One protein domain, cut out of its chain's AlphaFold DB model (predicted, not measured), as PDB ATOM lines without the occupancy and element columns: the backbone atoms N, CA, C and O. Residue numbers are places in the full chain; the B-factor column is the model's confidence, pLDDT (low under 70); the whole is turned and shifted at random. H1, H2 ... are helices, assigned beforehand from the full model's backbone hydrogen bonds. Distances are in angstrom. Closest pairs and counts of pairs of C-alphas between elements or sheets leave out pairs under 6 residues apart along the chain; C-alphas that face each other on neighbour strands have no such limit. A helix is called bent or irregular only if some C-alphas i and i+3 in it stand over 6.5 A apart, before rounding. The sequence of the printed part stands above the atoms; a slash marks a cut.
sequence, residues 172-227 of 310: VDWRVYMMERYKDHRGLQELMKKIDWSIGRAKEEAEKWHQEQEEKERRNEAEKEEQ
ATOM      1  N   VAL A 172     -37.239  50.228  40.951       94.00
ATOM      2  CA  VAL A 172     -38.388  49.737  41.722       94.00
ATOM      3  C   VAL A 172     -38.874  50.793  42.711       94.00
ATOM      4  O   VAL A 172     -40.070  51.092  42.750       94.00
ATOM      5  N   ASP A 173     -37.950  51.453  43.404       95.69
ATOM      6  CA  ASP A 173     -38.267  52.531  44.335       95.69
ATOM      7  C   ASP A 173     -38.689  53.792  43.594       95.69
ATOM      8  O   ASP A 173     -39.586  54.508  44.038       95.69
ATOM      9  N   TRP A 174     -38.110  54.048  42.418       93.00
ATOM     10  CA  TRP A 174     -38.482  55.194  41.597       93.00
ATOM     11  C   TRP A 174     -39.956  55.143  41.199       93.00
ATOM     12  O   TRP A 174     -40.656  56.158  41.234       93.00
ATOM     13  N   ARG A 175     -40.463  53.949  40.874       94.69
ATOM     14  CA  ARG A 175     -41.890  53.743  40.606       94.69
ATOM     15  C   ARG A 175     -42.737  54.108  41.824       94.69
ATOM     16  O   ARG A 175     -43.716  54.837  41.670       94.69
ATOM     17  N   VAL A 176     -42.368  53.625  43.011       97.69
ATOM     18  CA  VAL A 176     -43.075  53.936  44.264       97.69
ATOM     19  C   VAL A 176     -43.057  55.442  44.519       97.69
ATOM     20  O   VAL A 176     -44.119  56.037  44.689       97.69
ATOM     21  N   TYR A 177     -41.879  56.063  44.441       97.06
ATOM     22  CA  TYR A 177     -41.674  57.497  44.616       97.06
ATOM     23  C   TYR A 177     -42.578  58.322  43.694       97.06
ATOM     24  O   TYR A 177     -43.331  59.180  44.155       97.06
ATOM     25  N   MET A 178     -42.574  58.032  42.388       96.00
ATOM     26  CA  MET A 178     -43.392  58.764  41.416       96.00
ATOM     27  C   MET A 178     -44.889  58.559  41.660       96.00
ATOM     28  O   MET A 178     -45.674  59.500  41.529       96.00
ATOM     29  N   MET A 179     -45.301  57.350  42.046       97.75
ATOM     30  CA  MET A 179     -46.698  57.077  42.371       97.75
ATOM     31  C   MET A 179     -47.161  57.812  43.629       97.75
ATOM     32  O   MET A 179     -48.291  58.294  43.665       97.75
ATOM     33  N   GLU A 180     -46.313  57.922  44.650       98.06
ATOM     34  CA  GLU A 180     -46.628  58.660  45.873       98.06
ATOM     35  C   GLU A 180     -46.637  60.170  45.653       98.06
ATOM     36  O   GLU A 180     -47.589  60.840  46.064       98.06
ATOM     37  N   ARG A 181     -45.623  60.698  44.960       97.38
ATOM     38  CA  ARG A 181     -45.496  62.125  44.642       97.38
ATOM     39  C   ARG A 181     -46.704  62.642  43.865       97.38
ATOM     40  O   ARG A 181     -47.206  63.725  44.148       97.38
ATOM     41  N   TYR A 182     -47.200  61.851  42.916       97.62
ATOM     42  CA  TYR A 182     -48.327  62.219  42.058       97.62
ATOM     43  C   TYR A 182     -49.637  61.507  42.427       97.62
ATOM     44  O   TYR A 182     -50.553  61.456  41.606       97.62
ATOM     45  N   LYS A 183     -49.778  60.980  43.653       98.06
ATOM     46  CA  LYS A 183     -50.956  60.193  44.081       98.06
ATOM     47  C   LYS A 183     -52.296  60.922  43.924       98.06
ATOM     48  O   LYS A 183     -53.326  60.287  43.699       98.06
ATOM     49  N   ASP A 184     -52.276  62.250  44.014       98.06
ATOM     50  CA  ASP A 184     -53.455  63.113  43.890       98.06
ATOM     51  C   ASP A 184     -53.706  63.563  42.435       98.06
ATOM     52  O   ASP A 184     -54.717  64.199  42.130       98.06
ATOM     53  N   HIS A 185     -52.812  63.214  41.503       98.44
ATOM     54  CA  HIS A 185     -52.946  63.559  40.094       98.44
ATOM     55  C   HIS A 185     -54.003  62.680  39.414       98.44
ATOM     56  O   HIS A 185     -53.836  61.469  39.246       98.44
ATOM     57  N   ARG A 186     -55.083  63.309  38.937       98.44
ATOM     58  CA  ARG A 186     -56.231  62.628  38.316       98.44
ATOM     59  C   ARG A 186     -55.837  61.659  37.196       98.44
ATOM     60  O   ARG A 186     -56.328  60.535  37.161       98.44
ATOM     61  N   GLY A 187     -54.947  62.074  36.292       97.50
ATOM     62  CA  GLY A 187     -54.525  61.230  35.167       97.50
ATOM     63  C   GLY A 187     -53.781  59.967  35.613       97.50
ATOM     64  O   GLY A 187     -53.940  58.913  35.000       97.50
ATOM     65  N   LEU A 188     -53.029  60.049  36.717       97.19
ATOM     66  CA  LEU A 188     -52.343  58.887  37.277       97.19
ATOM     67  C   LEU A 188     -53.349  57.931  37.928       97.19
ATOM     68  O   LEU A 188     -53.291  56.733  37.679       97.19
ATOM     69  N   GLN A 189     -54.310  58.456  38.692       98.38
ATOM     70  CA  GLN A 189     -55.372  57.652  39.311       98.38
ATOM     71  C   GLN A 189     -56.212  56.898  38.266       98.38
ATOM     72  O   GLN A 189     -56.500  55.711  38.436       98.38
ATOM     73  N   GLU A 190     -56.586  57.564  37.168       98.19
ATOM     74  CA  GLU A 190     -57.312  56.945  36.053       98.19
ATOM     75  C   GLU A 190     -56.481  55.841  35.384       98.19
ATOM     76  O   GLU A 190     -57.004  54.756  35.114       98.19
ATOM     77  N   LEU A 191     -55.183  56.087  35.165       97.62
ATOM     78  CA  LEU A 191     -54.266  55.095  34.609       97.62
ATOM     79  C   LEU A 191     -54.128  53.884  35.534       97.62
ATOM     80  O   LEU A 191     -54.391  52.770  35.097       97.62
ATOM     81  N   MET A 192     -53.793  54.098  36.807       98.00
ATOM     82  CA  MET A 192     -53.648  53.056  37.829       98.00
ATOM     83  C   MET A 192     -54.891  52.173  37.935       98.00
ATOM     84  O   MET A 192     -54.788  50.949  37.925       98.00
ATOM     85  N   LYS A 193     -56.082  52.786  37.943       98.12
ATOM     86  CA  LYS A 193     -57.355  52.058  37.931       98.12
ATOM     87  C   LYS A 193     -57.541  51.237  36.653       98.12
ATOM     88  O   LYS A 193     -58.078  50.137  36.711       98.12
ATOM     89  N   LYS A 194     -57.134  51.767  35.496       98.31
ATOM     90  CA  LYS A 194     -57.265  51.091  34.197       98.31
ATOM     91  C   LYS A 194     -56.376  49.849  34.090       98.31
ATOM     92  O   LYS A 194     -56.798  48.880  33.469       98.31
ATOM     93  N   ILE A 195     -55.166  49.892  34.648       97.75
ATOM     94  CA  ILE A 195     -54.192  48.788  34.580       97.75
ATOM     95  C   ILE A 195     -54.183  47.895  35.831       97.75
ATOM     96  O   ILE A 195     -53.318  47.033  35.941       97.75
ATOM     97  N   ASP A 196     -55.126  48.105  36.757       97.69
ATOM     98  CA  ASP A 196     -55.213  47.412  38.052       97.69
ATOM     99  C   ASP A 196     -53.880  47.419  38.825       97.69
ATOM    100  O   ASP A 196     -53.372  46.403  39.307       97.69
ATOM    101  N   TRP A 197     -53.269  48.603  38.892       97.56
ATOM    102  CA  TRP A 197     -51.975  48.811  39.530       97.56
ATOM    103  C   TRP A 197     -52.107  49.753  40.723       97.56
ATOM    104  O   TRP A 197     -52.561  50.887  40.581       97.56
ATOM    105  N   SER A 198     -51.703  49.300  41.911       98.06
ATOM    106  CA  SER A 198     -51.828  50.051  43.166       98.06
ATOM    107  C   SER A 198     -50.464  50.432  43.747       98.06
ATOM    108  O   SER A 198     -49.460  49.773  43.479       98.06
ATOM    109  N   ILE A 199     -50.422  51.491  44.568       98.25
ATOM    110  CA  ILE A 199     -49.195  51.881  45.294       98.25
ATOM    111  C   ILE A 199     -48.749  50.745  46.225       98.25
ATOM    112  O   ILE A 199     -47.563  50.459  46.312       98.25
ATOM    113  N   GLY A 200     -49.699  50.066  46.884       98.31
ATOM    114  CA  GLY A 200     -49.402  48.938  47.775       98.31
ATOM    115  C   GLY A 200     -48.681  47.800  47.056       98.31
ATOM    116  O   GLY A 200     -47.649  47.345  47.534       98.31
ATOM    117  N   ARG A 201     -49.154  47.423  45.861       97.94
ATOM    118  CA  ARG A 201     -48.478  46.432  45.015       97.94
ATOM    119  C   ARG A 201     -47.073  46.884  44.612       97.94
ATOM    120  O   ARG A 201     -46.148  46.088  44.655       97.94
ATOM    121  N   ALA A 202     -46.907  48.150  44.219       97.75
ATOM    122  CA  ALA A 202     -45.593  48.673  43.843       97.75
ATOM    123  C   ALA A 202     -44.592  48.611  45.013       97.75
ATOM    124  O   ALA A 202     -43.439  48.259  44.797       97.75
ATOM    125  N   LYS A 203     -45.046  48.904  46.239       98.38
ATOM    126  CA  LYS A 203     -44.231  48.781  47.458       98.38
ATOM    127  C   LYS A 203     -43.847  47.338  47.761       98.38
ATOM    128  O   LYS A 203     -42.691  47.088  48.063       98.38
ATOM    129  N   GLU A 204     -44.791  46.406  47.650       98.25
ATOM    130  CA  GLU A 204     -44.530  44.974  47.844       98.25
ATOM    131  C   GLU A 204     -43.515  44.441  46.817       98.25
ATOM    132  O   GLU A 204     -42.593  43.715  47.177       98.25
ATOM    133  N   GLU A 205     -43.642  44.837  45.544       97.81
ATOM    134  CA  GLU A 205     -42.671  44.477  44.501       97.81
ATOM    135  C   GLU A 205     -41.276  45.061  44.784       97.81
ATOM    136  O   GLU A 205     -40.285  44.356  44.597       97.81
ATOM    137  N   ALA A 206     -41.191  46.310  45.253       97.50
ATOM    138  CA  ALA A 206     -39.922  46.932  45.632       97.50
ATOM    139  C   ALA A 206     -39.283  46.233  46.843       97.50
ATOM    140  O   ALA A 206     -38.111  45.876  46.796       97.50
ATOM    141  N   GLU A 207     -40.058  45.944  47.892       98.31
ATOM    142  CA  GLU A 207     -39.581  45.214  49.072       98.31
ATOM    143  C   GLU A 207     -39.063  43.815  48.708       98.31
ATOM    144  O   GLU A 207     -37.980  43.422  49.141       98.31
ATOM    145  N   LYS A 208     -39.793  43.076  47.863       98.00
ATOM    146  CA  LYS A 208     -39.354  41.760  47.380       98.00
ATOM    147  C   LYS A 208     -38.048  41.851  46.592       98.00
ATOM    148  O   LYS A 208     -37.181  41.000  46.757       98.00
ATOM    149  N   TRP A 209     -37.904  42.871  45.745       97.31
ATOM    150  CA  TRP A 209     -36.681  43.093  44.978       97.31
ATOM    151  C   TRP A 209     -35.477  43.361  45.890       97.31
ATOM    152  O   TRP A 209     -34.429  42.753  45.687       97.31
ATOM    153  N   HIS A 210     -35.642  44.191  46.928       96.88
ATOM    154  CA  HIS A 210     -34.590  44.457  47.919       96.88
ATOM    155  C   HIS A 210     -34.177  43.186  48.666       96.88
ATOM    156  O   HIS A 210     -32.990  42.887  48.753       96.88
ATOM    157  N   GLN A 211     -35.143  42.372  49.108       98.06
ATOM    158  CA  GLN A 211     -34.859  41.076  49.744       98.06
ATOM    159  C   GLN A 211     -34.069  40.133  48.819       98.06
ATOM    160  O   GLN A 211     -33.147  39.448  49.264       98.06
ATOM    161  N   GLU A 212     -34.410  40.104  47.526       97.12
ATOM    162  CA  GLU A 212     -33.698  39.306  46.522       97.12
ATOM    163  C   GLU A 212     -32.266  39.819  46.280       97.12
ATOM    164  O   GLU A 212     -31.352  39.001  46.143       97.12
ATOM    165  N   GLN A 213     -32.042  41.141  46.250       96.25
ATOM    166  CA  GLN A 213     -30.690  41.709  46.137       96.25
ATOM    167  C   GLN A 213     -29.843  41.397  47.374       96.25
ATOM    168  O   GLN A 213     -28.735  40.891  47.223       96.25
ATOM    169  N   GLU A 214     -30.382  41.578  48.582       97.50
ATOM    170  CA  GLU A 214     -29.689  41.234  49.831       97.50
ATOM    171  C   GLU A 214     -29.326  39.737  49.901       97.50
ATOM    172  O   GLU A 214     -28.256  39.350  50.375       97.50
ATOM    173  N   GLU A 215     -30.205  38.843  49.434       98.25
ATOM    174  CA  GLU A 215     -29.895  37.412  49.342       98.25
ATOM    175  C   GLU A 215     -28.793  37.125  48.315       98.25
ATOM    176  O   GLU A 215     -27.878  36.344  48.595       98.25
ATOM    177  N   LYS A 216     -28.848  37.771  47.148       96.94
ATOM    178  CA  LYS A 216     -27.835  37.633  46.096       96.94
ATOM    179  C   LYS A 216     -26.467  38.127  46.565       96.94
ATOM    180  O   LYS A 216     -25.477  37.443  46.321       96.94
ATOM    181  N   GLU A 217     -26.406  39.265  47.247       97.12
ATOM    182  CA  GLU A 217     -25.171  39.811  47.815       97.12
ATOM    183  C   GLU A 217     -24.563  38.863  48.846       97.12
ATOM    184  O   GLU A 217     -23.396  38.497  48.713       97.12
ATOM    185  N   ARG A 218     -25.369  38.357  49.790       98.06
ATOM    186  CA  ARG A 218     -24.910  37.351  50.763       98.06
ATOM    187  C   ARG A 218     -24.386  36.085  50.094       98.06
ATOM    188  O   ARG A 218     -23.390  35.521  50.541       98.06
ATOM    189  N   ARG A 219     -25.043  35.618  49.026       97.94
ATOM    190  CA  ARG A 219     -24.574  34.452  48.263       97.94
ATOM    191  C   ARG A 219     -23.235  34.736  47.585       97.94
ATOM    192  O   ARG A 219     -22.327  33.922  47.699       97.94
ATOM    193  N   ASN A 220     -23.106  35.883  46.920       96.62
ATOM    194  CA  ASN A 220     -21.870  36.281  46.249       96.62
ATOM    195  C   ASN A 220     -20.707  36.438  47.244       96.62
ATOM    196  O   ASN A 220     -19.579  36.063  46.935       96.62
ATOM    197  N   GLU A 221     -20.972  36.979  48.435       97.62
ATOM    198  CA  GLU A 221     -19.983  37.105  49.507       97.62
ATOM    199  C   GLU A 221     -19.535  35.729  50.016       97.62
ATOM    200  O   GLU A 221     -18.336  35.457  50.052       97.62
ATOM    201  N   ALA A 222     -20.475  34.819  50.286       97.44
ATOM    202  CA  ALA A 222     -20.164  33.449  50.694       97.44
ATOM    203  C   ALA A 222     -19.380  32.668  49.619       97.44
ATOM    204  O   ALA A 222     -18.454  31.923  49.938       97.44
ATOM    205  N   GLU A 223     -19.717  32.842  48.337       97.06
ATOM    206  CA  GLU A 223     -18.972  32.251  47.216       97.06
ATOM    207  C   GLU A 223     -17.545  32.805  47.130       97.06
ATOM    208  O   GLU A 223     -16.599  32.050  46.897       97.06
ATOM    209  N   LYS A 224     -17.372  34.111  47.363       96.12
ATOM    210  CA  LYS A 224     -16.060  34.762  47.390       96.12
ATOM    211  C   LYS A 224     -15.208  34.256  48.560       96.12
ATOM    212  O   LYS A 224     -14.033  33.951  48.364       96.12
ATOM    213  N   GLU A 225     -15.786  34.120  49.753       95.69
ATOM    214  CA  GLU A 225     -15.117  33.530  50.923       95.69
ATOM    215  C   GLU A 225     -14.696  32.074  50.670       95.69
ATOM    216  O   GLU A 225     -13.563  31.690  50.969       95.69
ATOM    217  N   GLU A 226     -15.569  31.267  50.062       96.38
ATOM    218  CA  GLU A 226     -15.246  29.892  49.673       96.38
ATOM    219  C   GLU A 226     -14.105  29.849  48.649       96.38
ATOM    220  O   GLU A 226     -13.190  29.032  48.770       96.38
ATOM    221  N   GLN A 227     -14.119  30.751  47.663       96.00
ATOM    222  CA  GLN A 227     -13.065  30.857  46.660       96.00
ATOM    223  C   GLN A 227     -11.704  31.172  47.300       96.00
ATOM    224  O   GLN A 227     -10.715  30.517  46.958       96.00
TER     225      GLN A 227
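What this domain is: This is residues 172 to 227 of the 310 residues of an uncharacterized protein of Kwoniella bestiolae CBS 10118 (UniProt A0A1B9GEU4). One long straight helix, H3, makes the length of the model; the short helix H1 folds back beside its first part, and the short helix H2 lies across that same end, so that a small head is followed by a long arm. The arm is residues 211 to 227 of H3, which stick out with no other part of the domain beside them. The printed part has 56 residues with three named helices, in the order H1, H2, H3 along the chain, and no named strand; the class is all helix. The whole is extended, with a radius of gyration of the C-alphas of 16.6 A, and the C-alphas span 54 by 19 by 11 A along their three main axes.

How they stand to each other: The longest helix is H3, residues 199 to 227. H1, residues 172 to 181, touches H3, and their closest C-alphas, those of Val 172 and Ala 206, are 5.1 A apart. H3 touches H1 with residues 199 to 209 alone. The two helices run opposite ways at a shallow tilt of 26 degrees. H2, residues 186 to 194, is close to H1 but not clearly touching it: their closest C-alphas, those of Met 179 and Leu 188, are 7.8 A apart. H1 and H2 run opposite ways at a steep tilt of 50 degrees. H2 and H3 follow each other along the chain but are apart, with no C-alpha of the one within 8 A of the other. In H1, H2 and H3 every backbone O i to N i+4 pair is within hydrogen-bond range.

Where its parts are: H3 has 29 residues and runs 41.8 A from C-alpha 199 at (-49.195, 51.881, 45.294) to C-alpha 227 at (-13.065, 30.857, 46.660). H1 has 10 residues and measures 14.6 A from first to last C-alpha; it begins with C-alpha 172 at (-38.388, 49.737, 41.722). H2 has 9 residues and measures 12.3 A from first to last C-alpha. None of the three helices is bent.

The domain as a whole: The two C-alphas farthest apart are those of Arg 186 and Gln 227, at 54.2 A, while the first and last printed C-alphas, those of Val 172 and Gln 227, are 32.0 A apart. Without residues 211 to 227, which stand free, the body has 39 residues and spans 30 by 19 by 10 A. The links from H1 to H2 and from H2 to H3 are both tight, with 4 residues each. The printed part has no cut. Its mean pLDDT is 97.3, and no printed residue is under 70.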